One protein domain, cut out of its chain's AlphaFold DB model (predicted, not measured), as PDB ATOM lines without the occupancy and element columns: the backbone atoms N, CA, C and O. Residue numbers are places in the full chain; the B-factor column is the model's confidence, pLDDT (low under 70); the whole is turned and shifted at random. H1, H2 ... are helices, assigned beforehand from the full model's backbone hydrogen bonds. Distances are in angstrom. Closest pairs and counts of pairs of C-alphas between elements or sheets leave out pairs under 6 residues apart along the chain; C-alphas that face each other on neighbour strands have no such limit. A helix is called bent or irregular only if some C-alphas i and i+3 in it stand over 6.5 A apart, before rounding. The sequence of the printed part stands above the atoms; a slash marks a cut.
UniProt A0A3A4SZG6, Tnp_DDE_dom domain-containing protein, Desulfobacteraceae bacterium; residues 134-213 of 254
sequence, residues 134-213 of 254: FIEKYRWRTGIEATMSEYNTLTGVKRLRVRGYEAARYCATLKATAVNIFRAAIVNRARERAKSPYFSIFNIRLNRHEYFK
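AT A GLANCE: This is residues 134 to 213 of the 254 residues of the protein "Tnp_DDE_dom domain-containing protein" of Desulfobacteraceae bacterium (UniProt A0A3A4SZG6). One long, straight helix, H2, is met near its middle by the last residues of a second long helix, H1, so that the two make a loose T, with most of H1 as the stem. Residues 134 to 146 of H1 stick out on their own, and beyond H2 a tail with no named element, residues 195 to 213, folds back. The printed part has 80 residues with two named helices, H1 then H2, and no named strand; the class is all helix. It is loose, with a radius of gyration of the C-alphas of 16.8 A, and flat, spanning 52 by 41 by 17 A.

IN THESE COORDINATES: Find C-alpha 165 at (146.005, -38.346, -191.312); from there H2, residues 165 to 194, runs 43.6 A to C-alpha 194 at (120.706, -3.810, -199.307). Then go to C-alpha 134 at (113.823, -34.439, -210.412), where H1, residues 134 to 155, begins; its first and last C-alphas are 32.7 A apart. H1 is irregular, but only just: C-alphas 137 and 140 are 6.7 A apart.

HOW THE PARTS SIT: Look at residues 175 to 179 of H2, which alone touch H1, and at residues 151 to 155 of H1, which alone touch H2. The closest C-alphas are those of Lys 175 and Thr 155, 6.2 A apart. The lines of the helices are only just about perpendicular, at 71 degrees. In H2 every O i to N i+4 pair is within hydrogen-bond range; in H1, 12 of 18 are.

THE WHOLE: The two C-alphas farthest apart are those of Gly 164 and Tyr 198, 51.9 A. The printed part has no cut, and the link from H1 to H2 is short, with 9 residues. Residues 181 to 207, of which 181 to 194 belong to H2, stand free. The mean pLDDT of the printed part is 79.2; look for values under 70 at residues 196 to 213.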
ATOM      1  N   PHE A 134     112.457 -33.945-210.575       88.94
ATOM      2  CA  PHE A 134     113.823 -34.439-210.412       88.94
ATOM      3  C   PHE A 134     114.815 -33.285-210.284       88.94
ATOM      4  O   PHE A 134     115.654 -33.309-209.381       88.94
ATOM      5  N   ILE A 135     114.702 -32.279-211.152       87.81
ATOM      6  CA  ILE A 135     115.577 -31.102-211.158       87.81
ATOM      7  C   ILE A 135     115.520 -30.394-209.803       87.81
ATOM      8  O   ILE A 135     116.564 -30.117-209.211       87.81
ATOM      9  N   GLU A 136     114.323 -30.178-209.261       88.62
ATOM     10  CA  GLU A 136     114.122 -29.513-207.977       88.62
ATOM     11  C   GLU A 136     114.786 -30.273-206.821       88.62
ATOM     12  O   GLU A 136     115.481 -29.678-205.995       88.62
ATOM     13  N   LYS A 137     114.651 -31.604-206.787       86.12
ATOM     14  CA  LYS A 137     115.291 -32.436-205.757       86.12
ATOM     15  C   LYS A 137     116.804 -32.493-205.921       86.12
ATOM     16  O   LYS A 137     117.536 -32.480-204.932       86.12
ATOM     17  N   TYR A 138     117.283 -32.559-207.160       86.62
ATOM     18  CA  TYR A 138     118.704 -32.706-207.454       86.62
ATOM     19  C   TYR A 138     119.482 -31.381-207.360       86.62
ATOM     20  O   TYR A 138     120.690 -31.409-207.114       86.62
ATOM     21  N   ARG A 139     118.819 -30.215-207.460       84.25
ATOM     22  CA  ARG A 139     119.468 -28.884-207.424       84.25
ATOM     23  C   ARG A 139     120.332 -28.647-206.182       84.25
ATOM     24  O   ARG A 139     121.318 -27.927-206.241       84.25
ATOM     25  N   TRP A 140     120.005 -29.267-205.051       79.88
ATOM     26  CA  TRP A 140     120.787 -29.120-203.819       79.88
ATOM     27  C   TRP A 140     122.181 -29.752-203.927       79.88
ATOM     28  O   TRP A 140     123.122 -29.305-203.266       79.88
ATOM     29  N   ARG A 141     122.350 -30.755-204.799       80.25
ATOM     30  CA  ARG A 141     123.633 -31.428-205.032       80.25
ATOM     31  C   ARG A 141     124.641 -30.506-205.717       80.25
ATOM     32  O   ARG A 141     125.805 -30.498-205.320       80.25
ATOM     33  N   THR A 142     124.204 -29.690-206.678       70.88
ATOM     34  CA  THR A 142     125.095 -28.768-207.409       70.88
ATOM     35  C   THR A 142     125.709 -27.715-206.477       70.88
ATOM     36  O   THR A 142     126.885 -27.369-206.614       70.88
ATOM     37  N   GLY A 143     124.980 -27.289-205.438       78.12
ATOM     38  CA  GLY A 143     125.500 -26.387-204.401       78.12
ATOM     39  C   GLY A 143     126.687 -26.960-203.607       78.12
ATOM     40  O   GLY A 143     127.567 -26.217-203.151       78.12
ATOM     41  N   ILE A 144     126.770 -28.288-203.477       80.75
ATOM     42  CA  ILE A 144     127.880 -28.960-202.787       80.75
ATOM     43  C   ILE A 144     129.146 -28.925-203.647       80.75
ATOM     44  O   ILE A 144     130.232 -28.685-203.120       80.75
ATOM     45  N   GLU A 145     129.028 -29.121-204.960       82.50
ATOM     46  CA  GLU A 145     130.172 -29.061-205.878       82.50
ATOM     47  C   GLU A 145     130.788 -27.662-205.905       82.50
ATOM     48  O   GLU A 145     132.008 -27.523-205.779       82.50
ATOM     49  N   ALA A 146     129.943 -26.627-205.959       83.88
ATOM     50  CA  ALA A 146     130.379 -25.239-205.843       83.88
ATOM     51  C   ALA A 146     131.119 -24.998-204.518       83.88
ATOM     52  O   ALA A 146     132.208 -24.425-204.507       83.88
ATOM     53  N   THR A 147     130.585 -25.521-203.410       86.25
ATOM     54  CA  THR A 147     131.219 -25.427-202.088       86.25
ATOM     55  C   THR A 147     132.577 -26.120-202.039       86.25
ATOM     56  O   THR A 147     133.540 -25.551-201.529       86.25
ATOM     57  N   MET A 148     132.692 -27.327-202.591       87.56
ATOM     58  CA  MET A 148     133.958 -28.060-202.626       87.56
ATOM     59  C   MET A 148     134.985 -27.407-203.557       87.56
ATOM     60  O   MET A 148     136.181 -27.407-203.251       87.56
ATOM     61  N   SER A 149     134.531 -26.833-204.674       88.19
ATOM     62  CA  SER A 149     135.371 -26.077-205.603       88.19
ATOM     63  C   SER A 149     135.895 -24.792-204.966       88.19
ATOM     64  O   SER A 149     137.103 -24.550-205.000       88.19
ATOM     65  N   GLU A 150     135.027 -24.017-204.310       89.62
ATOM     66  CA  GLU A 150     135.399 -22.827-203.539       89.62
ATOM     67  C   GLU A 150     136.393 -23.193-202.434       89.62
ATOM     68  O   GLU A 150     137.473 -22.611-202.348       89.62
ATOM     69  N   TYR A 151     136.080 -24.224-201.647       93.38
ATOM     70  CA  TYR A 151     136.952 -24.717-200.591       93.38
ATOM     71  C   TYR A 151     138.340 -25.091-201.113       93.38
ATOM     72  O   TYR A 151     139.356 -24.683-200.541       93.38
ATOM     73  N   ASN A 152     138.417 -25.828-202.221       92.06
ATOM     74  CA  ASN A 152     139.695 -26.190-202.813       92.06
ATOM     75  C   ASN A 152     140.441 -24.982-203.396       92.06
ATOM     76  O   ASN A 152     141.645 -24.862-203.181       92.06
ATOM     77  N   THR A 153     139.743 -24.110-204.121       91.56
ATOM     78  CA  THR A 153     140.334 -22.961-204.819       91.56
ATOM     79  C   THR A 153     140.855 -21.924-203.835       91.56
ATOM     80  O   THR A 153     141.993 -21.481-203.965       91.56
ATOM     81  N   LEU A 154     140.067 -21.589-202.810       89.38
ATOM     82  CA  LEU A 154     140.463 -20.617-201.796       89.38
ATOM     83  C   LEU A 154     141.560 -21.165-200.895       89.38
ATOM     84  O   LEU A 154     142.500 -20.449-200.585       89.38
ATOM     85  N   THR A 155     141.464 -22.427-200.470       91.19
ATOM     86  CA  THR A 155     142.325 -22.921-199.386       91.19
ATOM     87  C   THR A 155     143.491 -23.782-199.856       91.19
ATOM     88  O   THR A 155     144.428 -24.007-199.085       91.19
ATOM     89  N   GLY A 156     143.462 -24.310-201.081       91.19
ATOM     90  CA  GLY A 156     144.452 -25.271-201.571       91.19
ATOM     91  C   GLY A 156     144.445 -26.593-200.794       91.19
ATOM     92  O   GLY A 156     145.503 -27.195-200.603       91.19
ATOM     93  N   VAL A 157     143.284 -27.036-200.287       92.75
ATOM     94  CA  VAL A 157     143.165 -28.255-199.461       92.75
ATOM     95  C   VAL A 157     143.748 -29.501-200.136       92.75
ATOM     96  O   VAL A 157     144.297 -30.358-199.455       92.75
ATOM     97  N   LYS A 158     143.719 -29.605-201.470       89.81
ATOM     98  CA  LYS A 158     144.286 -30.765-202.180       89.81
ATOM     99  C   LYS A 158     145.808 -30.900-202.033       89.81
ATOM    100  O   LYS A 158     146.350 -31.953-202.347       89.81
ATOM    101  N   ARG A 159     146.513 -29.855-201.576       91.19
ATOM    102  CA  ARG A 159     147.979 -29.830-201.428       91.19
ATOM    103  C   ARG A 159     148.378 -29.343-200.031       91.19
ATOM    104  O   ARG A 159     148.947 -28.261-199.870       91.19
ATOM    105  N   LEU A 160     148.066 -30.131-199.000       92.81
ATOM    106  CA  LEU A 160     148.469 -29.815-197.626       92.81
ATOM    107  C   LEU A 160     149.950 -30.128-197.392       92.81
ATOM    108  O   LEU A 160     150.445 -31.194-197.739       92.81
ATOM    109  N   ARG A 161     150.656 -29.198-196.742       91.56
ATOM    110  CA  ARG A 161     152.059 -29.364-196.328       91.56
ATOM    111  C   ARG A 161     152.144 -29.889-194.891       91.56
ATOM    112  O   ARG A 161     152.830 -29.298-194.066       91.56
ATOM    113  N   VAL A 162     151.401 -30.955-194.601       92.88
ATOM    114  CA  VAL A 162     151.412 -31.683-193.320       92.88
ATOM    115  C   VAL A 162     151.548 -33.176-193.606       92.88
ATOM    116  O   VAL A 162     151.182 -33.633-194.689       92.88
ATOM    117  N   ARG A 163     152.097 -33.936-192.658       92.38
ATOM    118  CA  ARG A 163     152.209 -35.399-192.741       92.38
ATOM    119  C   ARG A 163     151.319 -36.023-191.666       92.38
ATOM    120  O   ARG A 163     151.207 -35.465-190.582       92.38
ATOM    121  N   GLY A 164     150.716 -37.169-191.971       92.88
ATOM    122  CA  GLY A 164     149.802 -37.874-191.067       92.88
ATOM    123  C   GLY A 164     148.329 -37.499-191.265       92.88
ATOM    124  O   GLY A 164     147.992 -36.365-191.611       92.88
ATOM    125  N   TYR A 165     147.445 -38.483-191.068       92.25
ATOM    126  CA  TYR A 165     146.005 -38.346-191.312       92.25
ATOM    127  C   TYR A 165     145.339 -37.350-190.357       92.25
ATOM    128  O   TYR A 165     144.544 -36.520-190.791       92.25
ATOM    129  N   GLU A 166     145.703 -37.385-189.076       94.06
ATOM    130  CA  GLU A 166     145.137 -36.499-188.052       94.06
ATOM    131  C   GLU A 166     145.470 -35.032-188.328       94.06
ATOM    132  O   GLU A 166     144.572 -34.191-188.384       94.06
ATOM    133  N   ALA A 167     146.738 -34.735-188.626       92.44
ATOM    134  CA  ALA A 167     147.174 -33.391-188.994       92.44
ATOM    135  C   ALA A 167     146.500 -32.899-190.289       92.44
ATOM    136  O   ALA A 167     146.087 -31.740-190.380       92.44
ATOM    137  N   ALA A 168     146.345 -33.777-191.289       93.88
ATOM    138  CA  ALA A 168     145.628 -33.455-192.522       93.88
ATOM    139  C   ALA A 168     144.144 -33.150-192.260       93.88
ATOM    140  O   ALA A 168     143.632 -32.146-192.760       93.88
ATOM    141  N   ARG A 169     143.469 -33.964-191.438       94.56
ATOM    142  CA  ARG A 169     142.069 -33.766-191.035       94.56
ATOM    143  C   ARG A 169     141.886 -32.457-190.271       94.56
ATOM    144  O   ARG A 169     140.963 -31.703-190.582       94.56
ATOM    145  N   TYR A 170     142.755 -32.171-189.307       94.81
ATOM    146  CA  TYR A 170     142.711 -30.931-188.535       94.81
ATOM    147  C   TYR A 170     142.876 -29.704-189.443       94.81
ATOM    148  O   TYR A 170     142.035 -28.805-189.444       94.81
ATOM    149  N   CYS A 171     143.895 -29.713-190.310       94.62
ATOM    150  CA  CYS A 171     144.141 -28.629-191.259       94.62
ATOM    151  C   CYS A 171     142.977 -28.439-192.248       94.62
ATOM    152  O   CYS A 171     142.584 -27.306-192.522       94.62
ATOM    153  N   ALA A 172     142.399 -29.531-192.757       94.75
ATOM    154  CA  ALA A 172     141.211 -29.475-193.601       94.75
ATOM    155  C   ALA A 172     140.013 -28.854-192.858       94.75
ATOM    156  O   ALA A 172     139.341 -27.974-193.388       94.75
ATOM    157  N   THR A 173     139.787 -29.246-191.603       94.88
ATOM    158  CA  THR A 173     138.679 -28.718-190.791       94.88
ATOM    159  C   THR A 173     138.815 -27.208-190.592       94.88
ATOM    160  O   THR A 173     137.884 -26.470-190.896       94.88
ATOM    161  N   LEU A 174     139.997 -26.726-190.194       95.25
ATOM    162  CA  LEU A 174     140.250 -25.287-190.037       95.25
ATOM    163  C   LEU A 174     140.035 -24.504-191.336       95.25
ATOM    164  O   LEU A 174     139.451 -23.422-191.330       95.25
ATOM    165  N   LYS A 175     140.491 -25.052-192.466       94.38
ATOM    166  CA  LYS A 175     140.300 -24.427-193.777       94.38
ATOM    167  C   LYS A 175     138.819 -24.353-194.159       94.38
ATOM    168  O   LYS A 175     138.400 -23.341-194.714       94.38
ATOM    169  N   ALA A 176     138.030 -25.382-193.852       93.75
ATOM    170  CA  ALA A 176     136.587 -25.370-194.083       93.75
ATOM    171  C   ALA A 176     135.890 -24.320-193.198       93.75
ATOM    172  O   ALA A 176     135.074 -23.543-193.696       93.75
ATOM    173  N   THR A 177     136.277 -24.217-191.922       94.12
ATOM    174  CA  THR A 177     135.789 -23.168-191.013       94.12
ATOM    175  C   THR A 177     136.100 -21.770-191.545       94.12
ATOM    176  O   THR A 177     135.222 -20.911-191.554       94.12
ATOM    177  N   ALA A 178     137.312 -21.545-192.062       92.81
ATOM    178  CA  ALA A 178     137.685 -20.262-192.656       92.81
ATOM    179  C   ALA A 178     136.778 -19.879-193.841       92.81
ATOM    180  O   ALA A 178     136.348 -18.731-193.931       92.81
ATOM    181  N   VAL A 179     136.423 -20.832-194.713       91.94
ATOM    182  CA  VAL A 179     135.467 -20.594-195.815       91.94
ATOM    183  C   VAL A 179     134.095 -20.174-195.287       91.94
ATOM    184  O   VAL A 179     133.506 -19.230-195.812       91.94
ATOM    185  N   ASN A 180     133.599 -20.806-194.220       92.06
ATOM    186  CA  ASN A 180     132.325 -20.415-193.609       92.06
ATOM    187  C   ASN A 180     132.363 -18.985-193.044       92.06
ATOM    188  O   ASN A 180     131.409 -18.233-193.237       92.06
ATOM    189  N   ILE A 181     133.475 -18.582-192.419       92.56
ATOM    190  CA  ILE A 181     133.669 -17.206-191.933       92.56
ATOM    191  C   ILE A 181     133.655 -16.209-193.104       92.56
ATOM    192  O   ILE A 181     132.978 -15.184-193.029       92.56
ATOM    193  N   PHE A 182     134.332 -16.517-194.216       88.44
ATOM    194  CA  PHE A 182     134.306 -15.659-195.409       88.44
ATOM    195  C   PHE A 182     132.900 -15.506-195.990       88.44
ATOM    196  O   PHE A 182     132.489 -14.394-196.322       88.44
ATOM    197  N   ARG A 183     132.139 -16.602-196.072       88.94
ATOM    198  CA  ARG A 183     130.743 -16.570-196.529       88.94
ATOM    199  C   ARG A 183     129.881 -15.685-195.635       88.94
ATOM    200  O   ARG A 183     129.140 -14.853-196.152       88.94
ATOM    201  N   ALA A 184     130.021 -15.811-194.314       91.50
ATOM    202  CA  ALA A 184     129.307 -14.968-193.359       91.50
ATOM    203  C   ALA A 184     129.636 -13.478-193.556       91.50
ATOM    204  O   ALA A 184     128.724 -12.653-193.608       91.50
ATOM    205  N   ALA A 185     130.913 -13.138-193.758       91.19
ATOM    206  CA  ALA A 185     131.340 -11.763-194.012       91.19
ATOM    207  C   ALA A 185     130.768 -11.190-195.325       91.19
ATOM    208  O   ALA A 185     130.297 -10.052-195.348       91.19
ATOM    209  N   ILE A 186     130.763 -11.975-196.412       88.69
ATOM    210  CA  ILE A 186     130.181 -11.567-197.704       88.69
ATOM    211  C   ILE A 186     128.679 -11.300-197.560       88.69
ATOM    212  O   ILE A 186     128.195 -10.263-198.017       88.69
ATOM    213  N   VAL A 187     127.949 -12.210-196.909       89.12
ATOM    214  CA  VAL A 187     126.504 -12.063-196.679       89.12
ATOM    215  C   VAL A 187     126.214 -10.849-195.803       89.12
ATOM    216  O   VAL A 187     125.295 -10.094-196.113       89.12
ATOM    217  N   ASN A 188     127.001 -10.623-194.747       88.00
ATOM    218  CA  ASN A 188     126.822  -9.454-193.893       88.00
ATOM    219  C   ASN A 188     126.988  -8.150-194.688       88.00
ATOM    220  O   ASN A 188     126.103  -7.298-194.667       88.00
ATOM    221  N   ARG A 189     128.040  -8.050-195.509       85.56
ATOM    222  CA  ARG A 189     128.264  -6.882-196.375       85.56
ATOM    223  C   ARG A 189     127.150  -6.684-197.407       85.56
ATOM    224  O   ARG A 189     126.779  -5.554-197.712       85.56
ATOM    225  N   ALA A 190     126.622  -7.767-197.977       84.44
ATOM    226  CA  ALA A 190     125.498  -7.695-198.913       84.44
ATOM    227  C   ALA A 190     124.217  -7.200-198.223       84.44
ATOM    228  O   ALA A 190     123.508  -6.366-198.783       84.44
ATOM    229  N   ARG A 191     123.952  -7.657-196.991       86.19
ATOM    230  CA  ARG A 191     122.833  -7.179-196.164       86.19
ATOM    231  C   ARG A 191     122.977  -5.702-195.808       86.19
ATOM    232  O   ARG A 191     121.995  -4.975-195.886       86.19
ATOM    233  N   GLU A 192     124.178  -5.258-195.447       85.69
ATOM    234  CA  GLU A 192     124.469  -3.842-195.184       85.69
ATOM    235  C   GLU A 192     124.218  -2.977-196.426       85.69
ATOM    236  O   GLU A 192     123.558  -1.946-196.326       85.69
ATOM    237  N   ARG A 193     124.652  -3.430-197.612       77.12
ATOM    238  CA  ARG A 193     124.372  -2.746-198.888       77.12
ATOM    239  C   ARG A 193     122.882  -2.679-199.210       77.12
ATOM    240  O   ARG A 193     122.409  -1.627-199.604       77.12
ATOM    241  N   ALA A 194     122.143  -3.771-199.023       82.75
ATOM    242  CA  ALA A 194     120.706  -3.810-199.307       82.75
ATOM    243  C   ALA A 194     119.886  -2.869-198.405       82.75
ATOM    244  O   ALA A 194     118.802  -2.445-198.789       82.75
ATOM    245  N   LYS A 195     120.401  -2.531-197.215       81.31
ATOM    246  CA  LYS A 195     119.773  -1.580-196.286       81.31
ATOM    247  C   LYS A 195     120.049  -0.110-196.624       81.31
ATOM    248  O   LYS A 195     119.405   0.754-196.041       81.31
ATOM    249  N   SER A 196     120.995   0.190-197.516       67.00
ATOM    250  CA  SER A 196     121.381   1.564-197.855       67.00
ATOM    251  C   SER A 196     121.078   1.866-199.329       67.00
ATOM    252  O   SER A 196     121.762   1.327-200.199       67.00
ATOM    253  N   PRO A 197     120.125   2.768-199.647       55.69
ATOM    254  CA  PRO A 197     119.856   3.175-201.029       55.69
ATOM    255  C   PRO A 197     121.007   3.978-201.662       55.69
ATOM    256  O   PRO A 197     121.013   4.189-202.871       55.69
ATOM    257  N   TYR A 198     121.990   4.418-200.863       56.56
ATOM    258  CA  TYR A 198     123.037   5.365-201.267       56.56
ATOM    259  C   TYR A 198     124.459   4.792-201.259       56.56
ATOM    260  O   TYR A 198     125.402   5.514-201.578       56.56
ATOM    261  N   PHE A 199     124.667   3.502-200.964       53.31
ATOM    262  CA  PHE A 199     126.011   2.900-201.006       53.31
ATOM    263  C   PHE A 199     126.437   2.535-202.441       53.31
ATOM    264  O   PHE A 199     126.901   1.426-202.722       53.31
ATOM    265  N   SER A 200     126.252   3.469-203.372       53.41
ATOM    266  CA  SER A 200     126.831   3.407-204.707       53.41
ATOM    267  C   SER A 200     128.119   4.238-204.723       53.41
ATOM    268  O   SER A 200     128.188   5.304-204.122       53.41
ATOM    269  N   ILE A 201     129.132   3.714-205.416       45.19
ATOM    270  CA  ILE A 201     130.341   4.388-205.930       45.19
ATOM    271  C   ILE A 201     131.687   4.140-205.212       45.19
ATOM    272  O   ILE A 201     132.668   3.974-205.928       45.19
ATOM    273  N   PHE A 202     131.820   3.959-203.890       39.94
ATOM    274  CA  PHE A 202     133.179   4.058-203.291       39.94
ATOM    275  C   PHE A 202     133.977   2.796-202.918       39.94
ATOM    276  O   PHE A 202     135.001   2.923-202.258       39.94
ATOM    277  N   ASN A 203     133.611   1.573-203.325       45.00
ATOM    278  CA  ASN A 203     134.478   0.409-203.036       45.00
ATOM    279  C   ASN A 203     134.360  -0.740-204.055       45.00
ATOM    280  O   ASN A 203     133.954  -1.861-203.723       45.00
ATOM    281  N   ILE A 204     134.760  -0.470-205.300       45.09
ATOM    282  CA  ILE A 204     135.132  -1.503-206.276       45.09
ATOM    283  C   ILE A 204     136.652  -1.669-206.223       45.09
ATOM    284  O   ILE A 204     137.373  -1.025-206.971       45.09
ATOM    285  N   ARG A 205     137.139  -2.517-205.313       44.22
ATOM    286  CA  ARG A 205     138.371  -3.317-205.459       44.22
ATOM    287  C   ARG A 205     138.649  -4.039-204.148       44.22
ATOM    288  O   ARG A 205     139.280  -3.520-203.241       44.22
ATOM    289  N   LEU A 206     138.210  -5.288-204.068       45.31
ATOM    290  CA  LEU A 206     139.005  -6.278-203.357       45.31
ATOM    291  C   LEU A 206     139.411  -7.312-204.391       45.31
ATOM    292  O   LEU A 206     138.579  -8.068-204.894       45.31
ATOM    293  N   ASN A 207     140.698  -7.265-204.734       39.66
ATOM    294  CA  ASN A 207     141.395  -8.232-205.559       39.66
ATOM    295  C   ASN A 207     140.969  -9.647-205.161       39.66
ATOM    296  O   ASN A 207     141.311 -10.138-204.084       39.66
ATOM    297  N   ARG A 208     140.272 -10.322-206.079       41.66
ATOM    298  CA  ARG A 208     139.825 -11.721-205.986       41.66
ATOM    299  C   ARG A 208     140.996 -12.721-205.880       41.66
ATOM    300  O   ARG A 208     140.761 -13.920-205.888       41.66
ATOM    301  N   HIS A 209     142.250 -12.257-205.793       40.16
ATOM    302  CA  HIS A 209     143.427 -13.097-206.012       40.16
ATOM    303  C   HIS A 209     144.644 -12.881-205.090       40.16
ATOM    304  O   HIS A 209     145.557 -13.706-205.133       40.16
ATOM    305  N   GLU A 210     144.688 -11.857-204.225       33.88
ATOM    306  CA  GLU A 210     145.940 -11.523-203.504       33.88
ATOM    307  C   GLU A 210     145.947 -11.772-201.991       33.88
ATOM    308  O   GLU A 210     147.014 -11.977-201.413       33.88
ATOM    309  N   TYR A 211     144.797 -11.865-201.322       37.47
ATOM    310  CA  TYR A 211     144.795 -11.934-199.853       37.47
ATOM    311  C   TYR A 211     145.140 -13.311-199.262       37.47
ATOM    312  O   TYR A 211     145.371 -13.412-198.057       37.47
ATOM    313  N   PHE A 212     145.221 -14.374-200.072       41.88
ATOM    314  CA  PHE A 212     145.411 -15.733-199.541       41.88
ATOM    315  C   PHE A 212     146.872 -16.220-199.504       41.88
ATOM    316  O   PHE A 212     147.205 -17.113-198.725       41.88
ATOM    317  N   LYS A 213     147.783 -15.641-200.300       35.28
ATOM    318  CA  LYS A 213     149.195 -16.078-200.322       35.28
ATOM    319  C   LYS A 213     150.070 -15.539-199.172       35.28
ATOM    320  O   LYS A 213     150.886 -16.331-198.695       35.28
TER     321      LYS A 213